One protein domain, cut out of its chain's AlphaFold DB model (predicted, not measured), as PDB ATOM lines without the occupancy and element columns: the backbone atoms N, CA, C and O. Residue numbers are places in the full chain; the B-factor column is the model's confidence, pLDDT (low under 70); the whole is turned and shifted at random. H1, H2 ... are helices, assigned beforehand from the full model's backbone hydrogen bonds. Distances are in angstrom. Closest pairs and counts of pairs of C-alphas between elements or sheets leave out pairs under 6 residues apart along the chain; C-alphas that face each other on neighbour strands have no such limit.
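AT A GLANCE: This is residues 132 to 250 of the 898 residues of an uncharacterized protein of Thioclava sp. JM3 (UniProt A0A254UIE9). A short helix, H6, sits in the middle of a small helical body; H4 crosses it at a steep tilt, and the helical hairpin of H1 and H2 packs on H4 through H2. H5 and H7 each pack by a few residues on H6 and spread apart from there as a V, and the last residues of H7, 242 to 250, stick out from the body. The printed part has 119 residues with seven named helices, H1 to H7 in order along the chain, and no named strand; its class is all helix. It is compact, with a radius of gyration of the C-alphas of 14.6 A, and spans 47 by 34 by 30 A.

HOW THE PARTS SIT: H1, residues 132 to 138, touches H2, residues 141 to 148, at a shallow tilt of 30 degrees, opposite ways, a hairpin whose closest C-alphas are those of Val 136 and Lys 144, 5.0 A apart. H2 touches H4, residues 163 to 173, at a steep tilt of 52 degrees; the closest C-alphas, of Ile 146 and Thr 168, are 5.2 A apart. H3, residues 153 to 159, is close to H4 but not clearly touching, with the closest C-alphas, of Val 156 and Ile 163, 6.4 A apart. The hub is H6, residues 214 to 223, which touches three helices. It touches H4 at a steep tilt of 54 degrees, with the closest C-alphas, of Val 167 and Leu 217, 6.0 A apart. H5, residues 188 to 203, touches H6 with residues 191 to 195 alone, at a shallow tilt of 33 degrees, only just short of steep; the closest C-alphas, of Trp 195 and Val 214, are 5.7 A apart. H7, residues 231 to 250, touches H6 with residues 231 to 234 alone, at a shallow tilt of 28 degrees; the closest C-alphas, of Ala 222 and His 231, are 4.9 A apart. H5, H6 and H7 form an up-and-down bundle, each running against the one before it. Every O i to N i+4 pair is within hydrogen-bond range in H1, H2, H3, H5 and H6, against 4 of 7 in H4 and 11 of 16 in H7.

IN THESE COORDINATES: H1 begins at C-alpha 132 (-68.967, -100.466, 11.451). H4 is 15.3 A long, H5 22.8 A and H6 14.2 A. H7, 29.5 A, has a kink of 27 degrees near residue 244 and ends at C-alpha 250 (-46.832, -84.462, -22.155).

THE WHOLE: The C-alphas of Ser 137 and Trp 250, the two farthest apart, are 47.9 A apart. The printed part has no cut, and the link from H4 to H5, 14 residues, is long. The pLDDT is under 70 in residues 205 to 211 and 241 to 250.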
ATOM      1  N   LEU A 132     -68.019-100.158  12.527       88.88
ATOM      2  CA  LEU A 132     -68.967-100.466  11.451       88.88
ATOM      3  C   LEU A 132     -70.414-100.301  11.933       88.88
ATOM      4  O   LEU A 132     -71.189 -99.607  11.293       88.88
ATOM      5  N   GLU A 133     -70.720-100.848  13.109       89.19
ATOM      6  CA  GLU A 133     -72.025-100.728  13.762       89.19
ATOM      7  C   GLU A 133     -72.483 -99.268  13.888       89.19
ATOM      8  O   GLU A 133     -73.579 -98.948  13.447       89.19
ATOM      9  N   MET A 134     -71.619 -98.364  14.372       89.44
ATOM     10  CA  MET A 134     -71.943 -96.933  14.474       89.44
ATOM     11  C   MET A 134     -72.220 -96.292  13.111       89.44
ATOM     12  O   MET A 134     -73.097 -95.441  12.994       89.44
ATOM     13  N   ARG A 135     -71.476 -96.673  12.065       92.88
ATOM     14  CA  ARG A 135     -71.719 -96.142  10.714       92.88
ATOM     15  C   ARG A 135     -73.047 -96.628  10.144       92.88
ATOM     16  O   ARG A 135     -73.714 -95.868   9.455       92.88
ATOM     17  N   VAL A 136     -73.427 -97.866  10.440       91.69
ATOM     18  CA  VAL A 136     -74.680 -98.463   9.971       91.69
ATOM     19  C   VAL A 136     -75.885 -97.910  10.738       91.69
ATOM     20  O   VAL A 136     -76.902 -97.601  10.123       91.69
ATOM     21  N   SER A 137     -75.784 -97.734  12.056       90.38
ATOM     22  CA  SER A 137     -76.898 -97.256  12.883       90.38
ATOM     23  C   SER A 137     -77.076 -95.734  12.824       90.38
ATOM     24  O   SER A 137     -78.179 -95.245  12.570       90.38
ATOM     25  N   GLU A 138     -75.994 -94.975  13.003       90.44
ATOM     26  CA  GLU A 138     -76.019 -93.511  13.158       90.44
ATOM     27  C   GLU A 138     -75.607 -92.756  11.882       90.44
ATOM     28  O   GLU A 138     -75.801 -91.546  11.809       90.44
ATOM     29  N   GLY A 139     -75.041 -93.431  10.876       91.19
ATOM     30  CA  GLY A 139     -74.471 -92.779   9.692       91.19
ATOM     31  C   GLY A 139     -75.468 -92.032   8.800       91.19
ATOM     32  O   GLY A 139     -76.683 -92.254   8.841       91.19
ATOM     33  N   THR A 140     -74.917 -91.175   7.938       93.38
ATOM     34  CA  THR A 140     -75.647 -90.533   6.834       93.38
ATOM     35  C   THR A 140     -76.111 -91.553   5.797       93.38
ATOM     36  O   THR A 140     -75.651 -92.692   5.812       93.38
ATOM     37  N   GLU A 141     -76.990 -91.164   4.872       93.06
ATOM     38  CA  GLU A 141     -77.485 -92.059   3.817       93.06
ATOM     39  C   GLU A 141     -76.327 -92.663   3.004       93.06
ATOM     40  O   GLU A 141     -76.211 -93.883   2.877       93.06
ATOM     41  N   LEU A 142     -75.390 -91.815   2.574       92.00
ATOM     42  CA  LEU A 142     -74.194 -92.238   1.850       92.00
ATOM     43  C   LEU A 142     -73.253 -93.091   2.718       92.00
ATOM     44  O   LEU A 142     -72.706 -94.086   2.244       92.00
ATOM     45  N   LEU A 143     -73.065 -92.750   3.997       93.00
ATOM     46  CA  LEU A 143     -72.196 -93.528   4.888       93.00
ATOM     47  C   LEU A 143     -72.788 -94.905   5.222       93.00
ATOM     48  O   LEU A 143     -72.036 -95.877   5.351       93.00
ATOM     49  N   LYS A 144     -74.116 -94.993   5.343       94.75
ATOM     50  CA  LYS A 144     -74.866 -96.241   5.517       94.75
ATOM     51  C   LYS A 144     -74.767 -97.107   4.274       94.75
ATOM     52  O   LYS A 144     -74.438 -98.280   4.416       94.75
ATOM     53  N   PHE A 145     -74.947 -96.530   3.084       93.75
ATOM     54  CA  PHE A 145     -74.721 -97.230   1.818       93.75
ATOM     55  C   PHE A 145     -73.300 -97.804   1.756       93.75
ATOM     56  O   PHE A 145     -73.130 -99.011   1.644       93.75
ATOM     57  N   ILE A 146     -72.278 -96.961   1.951       93.25
ATOM     58  CA  ILE A 146     -70.863 -97.374   1.954       93.25
ATOM     59  C   ILE A 146     -70.599 -98.506   2.955       93.25
ATOM     60  O   ILE A 146     -69.778 -99.379   2.692       93.25
ATOM     61  N   SER A 147     -71.243 -98.467   4.124       93.12
ATOM     62  CA  SER A 147     -70.985 -99.419   5.209       93.12
ATOM     63  C   SER A 147     -71.756-100.732   5.076       93.12
ATOM     64  O   SER A 147     -71.282-101.737   5.593       93.12
ATOM     65  N   ASN A 148     -72.913-100.726   4.409       93.38
ATOM     66  CA  ASN A 148     -73.742-101.911   4.166       93.38
ATOM     67  C   ASN A 148     -73.531-102.528   2.779       93.38
ATOM     68  O   ASN A 148     -74.154-103.541   2.475       93.38
ATOM     69  N   TYR A 149     -72.705-101.909   1.937       94.25
ATOM     70  CA  TYR A 149     -72.458-102.402   0.593       94.25
ATOM     71  C   TYR A 149     -71.859-103.812   0.625       94.25
ATOM     72  O   TYR A 149     -70.842-104.047   1.278       94.25
ATOM     73  N   SER A 150     -72.497-104.709  -0.117       91.50
ATOM     74  CA  SER A 150     -72.028-106.051  -0.434       91.50
ATOM     75  C   SER A 150     -71.958-106.140  -1.948       91.50
ATOM     76  O   SER A 150     -72.864-105.655  -2.622       91.50
ATOM     77  N   GLU A 151     -70.895-106.733  -2.479       88.75
ATOM     78  CA  GLU A 151     -70.748-106.870  -3.926       88.75
ATOM     79  C   GLU A 151     -71.753-107.876  -4.505       88.75
ATOM     80  O   GLU A 151     -71.953-108.960  -3.955       88.75
ATOM     81  N   GLU A 152     -72.387-107.502  -5.616       90.44
ATOM     82  CA  GLU A 152     -73.176-108.400  -6.461       90.44
ATOM     83  C   GLU A 152     -72.313-108.901  -7.634       90.44
ATOM     84  O   GLU A 152     -71.314-108.272  -7.993       90.44
ATOM     85  N   GLU A 153     -72.670-110.032  -8.256       85.62
ATOM     86  CA  GLU A 153     -71.884-110.596  -9.372       85.62
ATOM     87  C   GLU A 153     -71.708-109.595 -10.527       85.62
ATOM     88  O   GLU A 153     -70.633-109.518 -11.123       85.62
ATOM     89  N   GLU A 154     -72.734-108.786 -10.801       87.00
ATOM     90  CA  GLU A 154     -72.701-107.748 -11.833       87.00
ATOM     91  C   GLU A 154     -71.695-106.630 -11.498       87.00
ATOM     92  O   GLU A 154     -70.913-106.216 -12.354       87.00
ATOM     93  N   ASP A 155     -71.617-106.212 -10.233       87.81
ATOM     94  CA  ASP A 155     -70.669-105.189  -9.781       87.81
ATOM     95  C   ASP A 155     -69.212-105.670  -9.851       87.81
ATOM     96  O   ASP A 155     -68.295-104.900 -10.157       87.81
ATOM     97  N   VAL A 156     -68.978-106.958  -9.575       86.94
ATOM     98  CA  VAL A 156     -67.651-107.580  -9.686       86.94
ATOM     99  C   VAL A 156     -67.202-107.652 -11.145       86.94
ATOM    100  O   VAL A 156     -66.015-107.447 -11.422       86.94
ATOM    101  N   LEU A 157     -68.126-107.916 -12.073       84.31
ATOM    102  CA  LEU A 157     -67.847-107.902 -13.510       84.31
ATOM    103  C   LEU A 157     -67.494-106.492 -13.997       84.31
ATOM    104  O   LEU A 157     -66.496-106.330 -14.703       84.31
ATOM    105  N   ASP A 158     -68.248-105.481 -13.568       79.81
ATOM    106  CA  ASP A 158     -68.086-104.100 -14.037       79.81
ATOM    107  C   ASP A 158     -66.867-103.393 -13.419       79.81
ATOM    108  O   ASP A 158     -66.126-102.679 -14.104       79.81
ATOM    109  N   PHE A 159     -66.609-103.596 -12.122       82.75
ATOM    110  CA  PHE A 159     -65.615-102.817 -11.366       82.75
ATOM    111  C   PHE A 159     -64.449-103.644 -10.797       82.75
ATOM    112  O   PHE A 159     -63.473-103.078 -10.270       82.75
ATOM    113  N   GLY A 160     -64.505-104.968 -10.950       86.69
ATOM    114  CA  GLY A 160     -63.492-105.934 -10.533       86.69
ATOM    115  C   GLY A 160     -63.663-106.444  -9.098       86.69
ATOM    116  O   GLY A 160     -64.305-105.822  -8.257       86.69
ATOM    117  N   SER A 161     -62.959-107.534  -8.780       85.56
ATOM    118  CA  SER A 161     -63.044-108.292  -7.513       85.56
ATOM    119  C   SER A 161     -62.571-107.565  -6.239       85.56
ATOM    120  O   SER A 161     -62.242-108.197  -5.239       85.56
ATOM    121  N   GLN A 162     -62.376-106.248  -6.290       87.44
ATOM    122  CA  GLN A 162     -62.027-105.417  -5.132       87.44
ATOM    123  C   GLN A 162     -63.065-104.317  -4.893       87.44
ATOM    124  O   GLN A 162     -62.784-103.382  -4.136       87.44
ATOM    125  N   ILE A 163     -64.213-104.374  -5.570       90.31
ATOM    126  CA  ILE A 163     -65.250-103.346  -5.508       90.31
ATOM    127  C   ILE A 163     -65.741-103.150  -4.076       90.31
ATOM    128  O   ILE A 163     -65.694-102.019  -3.584       90.31
ATOM    129  N   GLU A 164     -66.038-104.232  -3.354       90.25
ATOM    130  CA  GLU A 164     -66.465-104.148  -1.958       90.25
ATOM    131  C   GLU A 164     -65.423-103.429  -1.096       90.25
ATOM    132  O   GLU A 164     -65.741-102.493  -0.363       90.25
ATOM    133  N   HIS A 165     -64.140-103.772  -1.235       89.62
ATOM    134  CA  HIS A 165     -63.069-103.120  -0.477       89.62
ATOM    135  C   HIS A 165     -62.909-101.633  -0.836       89.62
ATOM    136  O   HIS A 165     -62.662-100.789   0.033       89.62
ATOM    137  N   ARG A 166     -63.054-101.279  -2.118       88.56
ATOM    138  CA  ARG A 166     -62.972 -99.886  -2.584       88.56
ATOM    139  C   ARG A 166     -64.135 -99.057  -2.054       88.56
ATOM    140  O   ARG A 166     -63.907 -97.936  -1.599       88.56
ATOM    141  N   VAL A 167     -65.347 -99.600  -2.074       91.00
ATOM    142  CA  VAL A 167     -66.529 -98.924  -1.538       91.00
ATOM    143  C   VAL A 167     -66.402 -98.805  -0.023       91.00
ATOM    144  O   VAL A 167     -66.322 -97.686   0.479       91.00
ATOM    145  N   THR A 168     -66.263 -99.922   0.690       90.00
ATOM    146  CA  THR A 168     -66.382 -99.985   2.157       90.00
ATOM    147  C   THR A 168     -65.177 -99.420   2.917       90.00
ATOM    148  O   THR A 168     -65.345 -98.922   4.030       90.00
ATOM    149  N   GLN A 169     -63.956 -99.478   2.361       87.62
ATOM    150  CA  GLN A 169     -62.734 -99.036   3.055       87.62
ATOM    151  C   GLN A 169     -62.121 -97.777   2.456       87.62
ATOM    152  O   GLN A 169     -61.787 -96.845   3.190       87.62
ATOM    153  N   HIS A 170     -61.946 -97.716   1.133       89.69
ATOM    154  CA  HIS A 170     -61.285 -96.554   0.533       89.69
ATOM    155  C   HIS A 170     -62.167 -95.303   0.606       89.69
ATOM    156  O   HIS A 170     -61.634 -94.210   0.801       89.69
ATOM    157  N   SER A 171     -63.495 -95.439   0.548       91.44
ATOM    158  CA  SER A 171     -64.402 -94.282   0.631       91.44
ATOM    159  C   SER A 171     -64.396 -93.604   2.001       91.44
ATOM    160  O   SER A 171     -64.540 -92.387   2.098       91.44
ATOM    161  N   LEU A 172     -64.068 -94.350   3.062       89.50
ATOM    162  CA  LEU A 172     -63.884 -93.793   4.408       89.50
ATOM    163  C   LEU A 172     -62.705 -92.812   4.505       89.50
ATOM    164  O   LEU A 172     -62.603 -92.079   5.486       89.50
ATOM    165  N   SER A 173     -61.803 -92.800   3.515       86.25
ATOM    166  CA  SER A 173     -60.663 -91.878   3.492       86.25
ATOM    167  C   SER A 173     -61.019 -90.452   3.075       86.25
ATOM    168  O   SER A 173     -60.205 -89.564   3.296       86.25
ATOM    169  N   TRP A 174     -62.206 -90.230   2.505       90.50
ATOM    170  CA  TRP A 174     -62.627 -88.914   2.022       90.50
ATOM    171  C   TRP A 174     -64.073 -88.554   2.385       90.50
ATOM    172  O   TRP A 174     -64.413 -87.381   2.369       90.50
ATOM    173  N   ILE A 175     -64.935 -89.504   2.769       92.00
ATOM    174  CA  ILE A 175     -66.356 -89.209   3.034       92.00
ATOM    175  C   ILE A 175     -66.569 -88.104   4.081       92.00
ATOM    176  O   ILE A 175     -67.422 -87.237   3.911       92.00
ATOM    177  N   TYR A 176     -65.741 -88.074   5.127       92.50
ATOM    178  CA  TYR A 176     -65.842 -87.082   6.201       92.50
ATOM    179  C   TYR A 176     -65.386 -85.674   5.793       92.50
ATOM    180  O   TYR A 176     -65.603 -84.720   6.542       92.50
ATOM    181  N   SER A 177     -64.763 -85.532   4.617       92.31
ATOM    182  CA  SER A 177     -64.443 -84.234   4.020       92.31
ATOM    183  C   SER A 177     -65.546 -83.700   3.119       92.31
ATOM    184  O   SER A 177     -65.313 -82.791   2.324       92.31
ATOM    185  N   THR A 178     -66.743 -84.265   3.225       92.81
ATOM    186  CA  THR A 178     -67.928 -83.843   2.488       92.81
ATOM    187  C   THR A 178     -69.066 -83.595   3.466       92.81
ATOM    188  O   THR A 178     -69.062 -84.126   4.579       92.81
ATOM    189  N   ASP A 179     -70.047 -82.806   3.055       91.19
ATOM    190  CA  ASP A 179     -71.344 -82.694   3.726       91.19
ATOM    191  C   ASP A 179     -72.436 -83.508   3.017       91.19
ATOM    192  O   ASP A 179     -73.622 -83.188   3.108       91.19
ATOM    193  N   TRP A 180     -72.050 -84.575   2.314       91.62
ATOM    194  CA  TRP A 180     -72.956 -85.439   1.561       91.62
ATOM    195  C   TRP A 180     -73.756 -86.358   2.494       91.62
ATOM    196  O   TRP A 180     -73.495 -87.556   2.627       91.62
ATOM    197  N   HIS A 181     -74.732 -85.765   3.179       88.69
ATOM    198  CA  HIS A 181     -75.603 -86.462   4.122       88.69
ATOM    199  C   HIS A 181     -76.748 -87.205   3.421       88.69
ATOM    200  O   HIS A 181     -77.171 -88.263   3.892       88.69
ATOM    201  N   VAL A 182     -77.210 -86.657   2.292       89.62
ATOM    202  CA  VAL A 182     -78.337 -87.141   1.481       89.62
ATOM    203  C   VAL A 182     -77.851 -87.375   0.051       89.62
ATOM    204  O   VAL A 182     -77.266 -86.471  -0.551       89.62
ATOM    205  N   LEU A 183     -78.096 -88.565  -0.504       88.44
ATOM    206  CA  LEU A 183     -77.573 -88.975  -1.819       88.44
ATOM    207  C   LEU A 183     -78.098 -88.086  -2.958       88.44
ATOM    208  O   LEU A 183     -77.331 -87.661  -3.822       88.44
ATOM    209  N   ALA A 184     -79.374 -87.702  -2.891       83.62
ATOM    210  CA  ALA A 184     -80.020 -86.837  -3.881       83.62
ATOM    211  C   ALA A 184     -79.444 -85.407  -3.946       83.62
ATOM    212  O   ALA A 184     -79.692 -84.688  -4.912       83.62
ATOM    213  N   GLN A 185     -78.691 -84.967  -2.930       85.31
ATOM    214  CA  GLN A 185     -78.104 -83.622  -2.872       85.31
ATOM    215  C   GLN A 185     -76.675 -83.564  -3.430       85.31
ATOM    216  O   GLN A 185     -76.101 -82.475  -3.527       85.31
ATOM    217  N   VAL A 186     -76.091 -84.707  -3.800       91.50
ATOM    218  CA  VAL A 186     -74.735 -84.759  -4.351       91.50
ATOM    219  C   VAL A 186     -74.725 -84.207  -5.775       91.50
ATOM    220  O   VAL A 186     -75.458 -84.671  -6.646       91.50
ATOM    221  N   LYS A 187     -73.861 -83.219  -6.024       91.94
ATOM    222  CA  LYS A 187     -73.714 -82.566  -7.333       91.94
ATOM    223  C   LYS A 187     -72.569 -83.182  -8.131       91.94
ATOM    224  O   LYS A 187     -71.504 -83.452  -7.578       91.94
ATOM    225  N   LEU A 188     -72.760 -83.311  -9.444       90.06
ATOM    226  CA  LEU A 188     -71.761 -83.866 -10.363       90.06
ATOM    227  C   LEU A 188     -70.421 -83.109 -10.308       90.06
ATOM    228  O   LEU A 188     -69.364 -83.733 -10.214       90.06
ATOM    229  N   ASP A 189     -70.456 -81.774 -10.291       87.56
ATOM    230  CA  ASP A 189     -69.241 -80.950 -10.240       87.56
ATOM    231  C   ASP A 189     -68.396 -81.214  -8.986       87.56
ATOM    232  O   ASP A 189     -67.173 -81.323  -9.079       87.56
ATOM    233  N   GLU A 190     -69.046 -81.390  -7.832       89.75
ATOM    234  CA  GLU A 190     -68.376 -81.694  -6.565       89.75
ATOM    235  C   GLU A 190     -67.690 -83.074  -6.634       89.75
ATOM    236  O   GLU A 190     -66.516 -83.223  -6.284       89.75
ATOM    237  N   VAL A 191     -68.377 -84.089  -7.170       90.56
ATOM    238  CA  VAL A 191     -67.814 -85.441  -7.359       90.56
ATOM    239  C   VAL A 191     -66.557 -85.404  -8.232       90.56
ATOM    240  O   VAL A 191     -65.539 -86.022  -7.894       90.56
ATOM    241  N   LEU A 192     -66.595 -84.652  -9.333       88.06
ATOM    242  CA  LEU A 192     -65.459 -84.503 -10.243       88.06
ATOM    243  C   LEU A 192     -64.300 -83.741  -9.598       88.06
ATOM    244  O   LEU A 192     -63.139 -84.098  -9.812       88.06
ATOM    245  N   GLU A 193     -64.585 -82.699  -8.822       88.12
ATOM    246  CA  GLU A 193     -63.574 -81.922  -8.105       88.12
ATOM    247  C   GLU A 193     -62.802 -82.802  -7.113       88.12
ATOM    248  O   GLU A 193     -61.570 -82.893  -7.181       88.12
ATOM    249  N   LEU A 194     -63.522 -83.548  -6.271       88.62
ATOM    250  CA  LEU A 194     -62.925 -84.462  -5.298       88.62
ATOM    251  C   LEU A 194     -62.129 -85.588  -5.974       88.62
ATOM    252  O   LEU A 194     -61.021 -85.924  -5.541       88.62
ATOM    253  N   TRP A 195     -62.669 -86.172  -7.046       88.62
ATOM    254  CA  TRP A 195     -61.994 -87.239  -7.782       88.62
ATOM    255  C   TRP A 195     -60.656 -86.778  -8.371       88.62
ATOM    256  O   TRP A 195     -59.648 -87.474  -8.214       88.62
ATOM    257  N   ASN A 196     -60.626 -85.600  -8.999       84.19
ATOM    258  CA  ASN A 196     -59.407 -85.034  -9.577       84.19
ATOM    259  C   ASN A 196     -58.351 -84.770  -8.503       84.19
ATOM    260  O   ASN A 196     -57.209 -85.212  -8.641       84.19
ATOM    261  N   HIS A 197     -58.753 -84.141  -7.399       84.69
ATOM    262  CA  HIS A 197     -57.849 -83.851  -6.294       84.69
ATOM    263  C   HIS A 197     -57.216 -85.130  -5.713       84.69
ATOM    264  O   HIS A 197     -56.002 -85.212  -5.517       84.69
ATOM    265  N   LEU A 198     -58.008 -86.189  -5.507       84.75
ATOM    266  CA  LEU A 198     -57.492 -87.472  -5.013       84.75
ATOM    267  C   LEU A 198     -56.600 -88.198  -6.032       84.75
ATOM    268  O   LEU A 198     -55.633 -88.853  -5.637       84.75
ATOM    269  N   GLN A 199     -56.881 -88.076  -7.332       82.38
ATOM    270  CA  GLN A 199     -56.015 -88.598  -8.395       82.38
ATOM    271  C   GLN A 199     -54.653 -87.896  -8.424       82.38
ATOM    272  O   GLN A 199     -53.626 -88.560  -8.584       82.38
ATOM    273  N   GLU A 200     -54.617 -86.577  -8.249       80.69
ATOM    274  CA  GLU A 200     -53.368 -85.814  -8.149       80.69
ATOM    275  C   GLU A 200     -52.564 -86.217  -6.913       80.69
ATOM    276  O   GLU A 200     -51.372 -86.520  -7.019       80.69
ATOM    277  N   LEU A 201     -53.226 -86.335  -5.758       76.88
ATOM    278  CA  LEU A 201     -52.593 -86.806  -4.527       76.88
ATOM    279  C   LEU A 201     -52.030 -88.228  -4.664       76.88
ATOM    280  O   LEU A 201     -50.946 -88.495  -4.153       76.88
ATOM    281  N   HIS A 202     -52.721 -89.127  -5.369       76.19
ATOM    282  CA  HIS A 202     -52.253 -90.495  -5.623       76.19
ATOM    283  C   HIS A 202     -51.047 -90.568  -6.568       76.19
ATOM    284  O   HIS A 202     -50.224 -91.477  -6.460       76.19
ATOM    285  N   LYS A 203     -50.912 -89.603  -7.483       73.62
ATOM    286  CA  LYS A 203     -49.763 -89.501  -8.396       73.62
ATOM    287  C   LYS A 203     -48.523 -88.878  -7.738       73.62
ATOM    288  O   LYS A 203     -47.442 -88.961  -8.323       73.62
ATOM    289  N   SER A 204     -48.655 -88.270  -6.557       71.06
ATOM    290  CA  SER A 204     -47.545 -87.632  -5.842       71.06
ATOM    291  C   SER A 204     -46.562 -88.669  -5.264       71.06
ATOM    292  O   SER A 204     -46.984 -89.576  -4.543       71.06
ATOM    293  N   PRO A 205     -45.242 -88.550  -5.516       52.50
ATOM    294  CA  PRO A 205     -44.241 -89.484  -4.992       52.50
ATOM    295  C   PRO A 205     -44.066 -89.410  -3.464       52.50
ATOM    296  O   PRO A 205     -43.589 -90.376  -2.860       52.50
ATOM    297  N   ASP A 206     -44.484 -88.307  -2.839       49.88
ATOM    298  CA  ASP A 206     -44.250 -88.024  -1.418       49.88
ATOM    299  C   ASP A 206     -45.399 -88.475  -0.499       49.88
ATOM    300  O   ASP A 206     -45.248 -88.489   0.725       49.88
ATOM    301  N   ARG A 207     -46.550 -88.889  -1.054       55.38
ATOM    302  CA  ARG A 207     -47.732 -89.290  -0.272       55.38
ATOM    303  C   ARG A 207     -48.234 -90.676  -0.678       55.38
ATOM    304  O   ARG A 207     -48.637 -90.914  -1.806       55.38
ATOM    305  N   LYS A 208     -48.275 -91.608   0.280       52.16
ATOM    306  CA  LYS A 208     -48.968 -92.897   0.113       52.16
ATOM    307  C   LYS A 208     -50.466 -92.697   0.353       52.16
ATOM    308  O   LYS A 208     -50.906 -92.780   1.499       52.16
ATOM    309  N   THR A 209     -51.239 -92.429  -0.694       59.69
ATOM    310  CA  THR A 209     -52.707 -92.346  -0.603       59.69
ATOM    311  C   THR A 209     -53.372 -93.597  -1.176       59.69
ATOM    312  O   THR A 209     -52.828 -94.271  -2.056       59.69
ATOM    313  N   THR A 210     -54.541 -93.944  -0.638       62.06
ATOM    314  CA  THR A 210     -55.395 -95.021  -1.149       62.06
ATOM    315  C   THR A 210     -55.834 -94.715  -2.589       62.06
ATOM    316  O   THR A 210     -55.988 -93.540  -2.928       62.06
ATOM    317  N   PRO A 211     -56.031 -95.733  -3.450       62.81
ATOM    318  CA  PRO A 211     -56.581 -95.526  -4.787       62.81
ATOM    319  C   PRO A 211     -57.910 -94.750  -4.720       62.81
ATOM    320  O   PRO A 211     -58.730 -95.071  -3.854       62.81
ATOM    321  N   PRO A 212     -58.157 -93.768  -5.607       75.69
ATOM    322  CA  PRO A 212     -59.381 -92.966  -5.557       75.69
ATOM    323  C   PRO A 212     -60.624 -93.832  -5.794       75.69
ATOM    324  O   PRO A 212     -60.832 -94.316  -6.906       75.69
ATOM    325  N   SER A 213     -61.452 -94.029  -4.761       88.62
ATOM    326  CA  SER A 213     -62.711 -94.791  -4.858       88.62
ATOM    327  C   SER A 213     -63.909 -93.954  -5.295       88.62
ATOM    328  O   SER A 213     -64.922 -94.529  -5.669       88.62
ATOM    329  N   VAL A 214     -63.783 -92.620  -5.291       89.56
ATOM    330  CA  VAL A 214     -64.862 -91.672  -5.624       89.56
ATOM    331  C   VAL A 214     -65.526 -92.036  -6.948       89.56
ATOM    332  O   VAL A 214     -66.728 -92.248  -6.983       89.56
ATOM    333  N   LYS A 215     -64.737 -92.196  -8.017       87.94
ATOM    334  CA  LYS A 215     -65.261 -92.542  -9.341       87.94
ATOM    335  C   LYS A 215     -66.121 -93.814  -9.299       87.94
ATOM    336  O   LYS A 215     -67.270 -93.785  -9.709       87.94
ATOM    337  N   VAL A 216     -65.560 -94.890  -8.754       89.94
ATOM    338  CA  VAL A 216     -66.197 -96.212  -8.711       89.94
ATOM    339  C   VAL A 216     -67.500 -96.176  -7.906       89.94
ATOM    340  O   VAL A 216     -68.512 -96.712  -8.336       89.94
ATOM    341  N   LEU A 217     -67.494 -95.505  -6.752       92.88
ATOM    342  CA  LEU A 217     -68.680 -95.384  -5.908       92.88
ATOM    343  C   LEU A 217     -69.806 -94.598  -6.592       92.88
ATOM    344  O   LEU A 217     -70.966 -94.984  -6.493       92.88
ATOM    345  N   PHE A 218     -69.482 -93.494  -7.267       92.06
ATOM    346  CA  PHE A 218     -70.499 -92.664  -7.912       92.06
ATOM    347  C   PHE A 218     -70.974 -93.230  -9.254       92.06
ATOM    348  O   PHE A 218     -72.125 -93.002  -9.603       92.06
ATOM    349  N   GLU A 219     -70.166 -94.030  -9.956       89.88
ATOM    350  CA  GLU A 219     -70.642 -94.839 -11.089       89.88
ATOM    351  C   GLU A 219     -71.688 -95.865 -10.635       89.88
ATOM    352  O   GLU A 219     -72.749 -95.956 -11.250       89.88
ATOM    353  N   LEU A 220     -71.425 -96.560  -9.523       92.00
ATOM    354  CA  LEU A 220     -72.344 -97.520  -8.908       92.00
ATOM    355  C   LEU A 220     -73.648 -96.853  -8.430       92.00
ATOM    356  O   LEU A 220     -74.745 -97.301  -8.757       92.00
ATOM    357  N   LEU A 221     -73.548 -95.744  -7.691       91.19
ATOM    358  CA  LEU A 221     -74.717 -94.998  -7.208       91.19
ATOM    359  C   LEU A 221     -75.548 -94.398  -8.356       91.19
ATOM    360  O   LEU A 221     -76.775 -94.358  -8.254       91.19
ATOM    361  N   ALA A 222     -74.903 -93.951  -9.441       88.94
ATOM    362  CA  ALA A 222     -75.587 -93.450 -10.634       88.94
ATOM    363  C   ALA A 222     -76.317 -94.571 -11.386       88.94
ATOM    364  O   ALA A 222     -77.458 -94.378 -11.801       88.94
ATOM    365  N   LYS A 223     -75.683 -95.747 -11.525       86.94
ATOM    366  CA  LYS A 223     -76.285 -96.943 -12.143       86.94
ATOM    367  C   LYS A 223     -77.557 -97.370 -11.403       86.94
ATOM    368  O   LYS A 223     -78.564 -97.665 -12.036       86.94
ATOM    369  N   ASN A 224     -77.534 -97.288 -10.073       86.12
ATOM    370  CA  ASN A 224     -78.651 -97.669  -9.205       86.12
ATOM    371  C   ASN A 224     -79.693 -96.551  -8.991       86.12
ATOM    372  O   ASN A 224     -80.614 -96.709  -8.193       86.12
ATOM    373  N   GLY A 225     -79.565 -95.410  -9.682       85.75
ATOM    374  CA  GLY A 225     -80.550 -94.322  -9.631       85.75
ATOM    375  C   GLY A 225     -80.617 -93.572  -8.295       85.75
ATOM    376  O   GLY A 225     -81.625 -92.938  -7.999       85.75
ATOM    377  N   HIS A 226     -79.562 -93.627  -7.479       87.12
ATOM    378  CA  HIS A 226     -79.527 -92.974  -6.165       87.12
ATOM    379  C   HIS A 226     -79.119 -91.489  -6.211       87.12
ATOM    380  O   HIS A 226     -79.162 -90.811  -5.186       87.12
ATOM    381  N   LEU A 227     -78.694 -90.975  -7.369       91.31
ATOM    382  CA  LEU A 227     -78.133 -89.630  -7.527       91.31
ATOM    383  C   LEU A 227     -79.044 -88.724  -8.359       91.31
ATOM    384  O   LEU A 227     -79.837 -89.191  -9.171       91.31
ATOM    385  N   GLY A 228     -78.873 -87.409  -8.208       85.62
ATOM    386  CA  GLY A 228     -79.561 -86.400  -9.024       85.62
ATOM    387  C   GLY A 228     -79.022 -86.243 -10.455       85.62
ATOM    388  O   GLY A 228     -79.439 -85.322 -11.149       85.62
ATOM    389  N   PHE A 229     -78.081 -87.093 -10.876       90.75
ATOM    390  CA  PHE A 229     -77.496 -87.135 -12.218       90.75
ATOM    391  C   PHE A 229     -77.313 -88.592 -12.669       90.75
ATOM    392  O   PHE A 229     -77.164 -89.499 -11.848       90.75
ATOM    393  N   SER A 230     -77.331 -88.809 -13.978       89.19
ATOM    394  CA  SER A 230     -77.247 -90.120 -14.622       89.19
ATOM    395  C   SER A 230     -75.807 -90.614 -14.798       89.19
ATOM    396  O   SER A 230     -74.841 -89.848 -14.763       89.19
ATOM    397  N   HIS A 231     -75.659 -91.920 -15.038       87.12
ATOM    398  CA  HIS A 231     -74.363 -92.535 -15.338       87.12
ATOM    399  C   HIS A 231     -73.709 -91.931 -16.597       87.12
ATOM    400  O   HIS A 231     -72.516 -91.640 -16.584       87.12
ATOM    401  N   GLY A 232     -74.500 -91.654 -17.644       85.00
ATOM    402  CA  GLY A 232     -74.005 -91.039 -18.883       85.00
ATOM    403  C   GLY A 232     -73.445 -89.628 -18.677       85.00
ATOM    404  O   GLY A 232     -72.358 -89.323 -19.163       85.00
ATOM    405  N   GLU A 233     -74.119 -88.792 -17.878       85.56
ATOM    406  CA  GLU A 233     -73.633 -87.441 -17.546       85.56
ATOM    407  C   GLU A 233     -72.286 -87.471 -16.801       85.56
ATOM    408  O   GLU A 233     -71.421 -86.620 -17.030       85.56
ATOM    409  N   LEU A 234     -72.075 -88.470 -15.937       86.44
ATOM    410  CA  LEU A 234     -70.802 -88.677 -15.246       86.44
ATOM    411  C   LEU A 234     -69.690 -89.116 -16.213       86.44
ATOM    412  O   LEU A 234     -68.579 -88.578 -16.146       86.44
ATOM    413  N   GLU A 235     -69.961 -90.060 -17.118       83.31
ATOM    414  CA  GLU A 235     -68.979 -90.527 -18.105       83.31
ATOM    415  C   GLU A 235     -68.539 -89.419 -19.072       83.31
ATOM    416  O   GLU A 235     -67.332 -89.235 -19.293       83.31
ATOM    417  N   ASP A 236     -69.487 -88.636 -19.590       83.69
ATOM    418  CA  ASP A 236     -69.219 -87.539 -20.524       83.69
ATOM    419  C   ASP A 236     -68.327 -86.462 -19.889       83.69
ATOM    420  O   ASP A 236     -67.331 -86.021 -20.482       83.69
ATOM    421  N   ALA A 237     -68.601 -86.098 -18.635       82.06
ATOM    422  CA  ALA A 237     -67.807 -85.116 -17.905       82.06
ATOM    423  C   ALA A 237     -66.381 -85.615 -17.585       82.06
ATOM    424  O   ALA A 237     -65.415 -84.840 -17.606       82.06
ATOM    425  N   ILE A 238     -66.219 -86.918 -17.329       79.44
ATOM    426  CA  ILE A 238     -64.909 -87.554 -17.125       79.44
ATOM    427  C   ILE A 238     -64.096 -87.569 -18.428       79.44
ATOM    428  O   ILE A 238     -62.888 -87.292 -18.410       79.44
ATOM    429  N   LYS A 239     -64.736 -87.897 -19.553       77.50
ATOM    430  CA  LYS A 239     -64.097 -87.980 -20.872       77.50
ATOM    431  C   LYS A 239     -63.586 -86.614 -21.333       77.50
ATOM    432  O   LYS A 239     -62.397 -86.502 -21.642       77.50
ATOM    433  N   GLY A 240     -64.415 -85.571 -21.246       70.00
ATOM    434  CA  GLY A 240     -64.044 -84.209 -21.655       70.00
ATOM    435  C   GLY A 240     -62.819 -83.643 -20.921       70.00
ATOM    436  O   GLY A 240     -61.999 -82.950 -21.519       70.00
ATOM    437  N   ARG A 241     -62.611 -83.988 -19.640       64.38
ATOM    438  CA  ARG A 241     -61.440 -83.524 -18.862       64.38
ATOM    439  C   ARG A 241     -60.160 -84.336 -19.102       64.38
ATOM    440  O   ARG A 241     -59.059 -83.796 -18.944       64.38
ATOM    441  N   ARG A 242     -60.255 -85.617 -19.491       58.66
ATOM    442  CA  ARG A 242     -59.080 -86.448 -19.843       58.66
ATOM    443  C   ARG A 242     -58.356 -85.908 -21.073       58.66
ATOM    444  O   ARG A 242     -57.126 -85.909 -21.093       58.66
ATOM    445  N   GLU A 243     -59.107 -85.405 -22.043       53.28
ATOM    446  CA  GLU A 243     -58.577 -84.802 -23.268       53.28
ATOM    447  C   GLU A 243     -57.789 -83.512 -22.961       53.28
ATOM    448  O   GLU A 243     -56.701 -83.302 -23.498       53.28
ATOM    449  N   THR A 244     -58.234 -82.713 -21.983       53.12
ATOM    450  CA  THR A 244     -57.525 -81.498 -21.532       53.12
ATOM    451  C   THR A 244     -56.267 -81.799 -20.699       53.12
ATOM    452  O   THR A 244     -55.268 -81.081 -20.786       53.12
ATOM    453  N   ALA A 245     -56.276 -82.864 -19.886       47.84
ATOM    454  CA  ALA A 245     -55.144 -83.260 -19.039       47.84
ATOM    455  C   ALA A 245     -54.038 -84.008 -19.810       47.84
ATOM    456  O   ALA A 245     -52.850 -83.844 -19.506       47.84
ATOM    457  N   ALA A 246     -54.400 -84.792 -20.831       42.66
ATOM    458  CA  ALA A 246     -53.443 -85.438 -21.733       42.66
ATOM    459  C   ALA A 246     -52.545 -84.402 -22.434       42.66
ATOM    460  O   ALA A 246     -51.335 -84.605 -22.528       42.66
ATOM    461  N   HIS A 247     -53.113 -83.245 -22.790       41.59
ATOM    462  CA  HIS A 247     -52.389 -82.140 -23.418       41.59
ATOM    463  C   HIS A 247     -51.348 -81.467 -22.496       41.59
ATOM    464  O   HIS A 247     -50.310 -81.026 -22.976       41.59
ATOM    465  N   LYS A 248     -51.571 -81.428 -21.169       38.81
ATOM    466  CA  LYS A 248     -50.641 -80.818 -20.185       38.81
ATOM    467  C   LYS A 248     -49.588 -81.779 -19.620       38.81
ATOM    468  O   LYS A 248     -48.523 -81.350 -19.182       38.81
ATOM    469  N   THR A 249     -49.861 -83.085 -19.596       37.38
ATOM    470  CA  THR A 249     -48.957 -84.074 -18.966       37.38
ATOM    471  C   THR A 249     -47.767 -84.439 -19.865       37.38
ATOM    472  O   THR A 249     -46.747 -84.926 -19.372       37.38
ATOM    473  N   TRP A 250     -47.876 -84.179 -21.171       33.78
ATOM    474  CA  TRP A 250     -46.832 -84.462 -22.155       33.78
ATOM    475  C   TRP A 250     -45.604 -83.540 -22.009       33.78
ATOM    476  O   TRP A 250     -44.476 -83.996 -22.171       33.78
TER     477      TRP A 250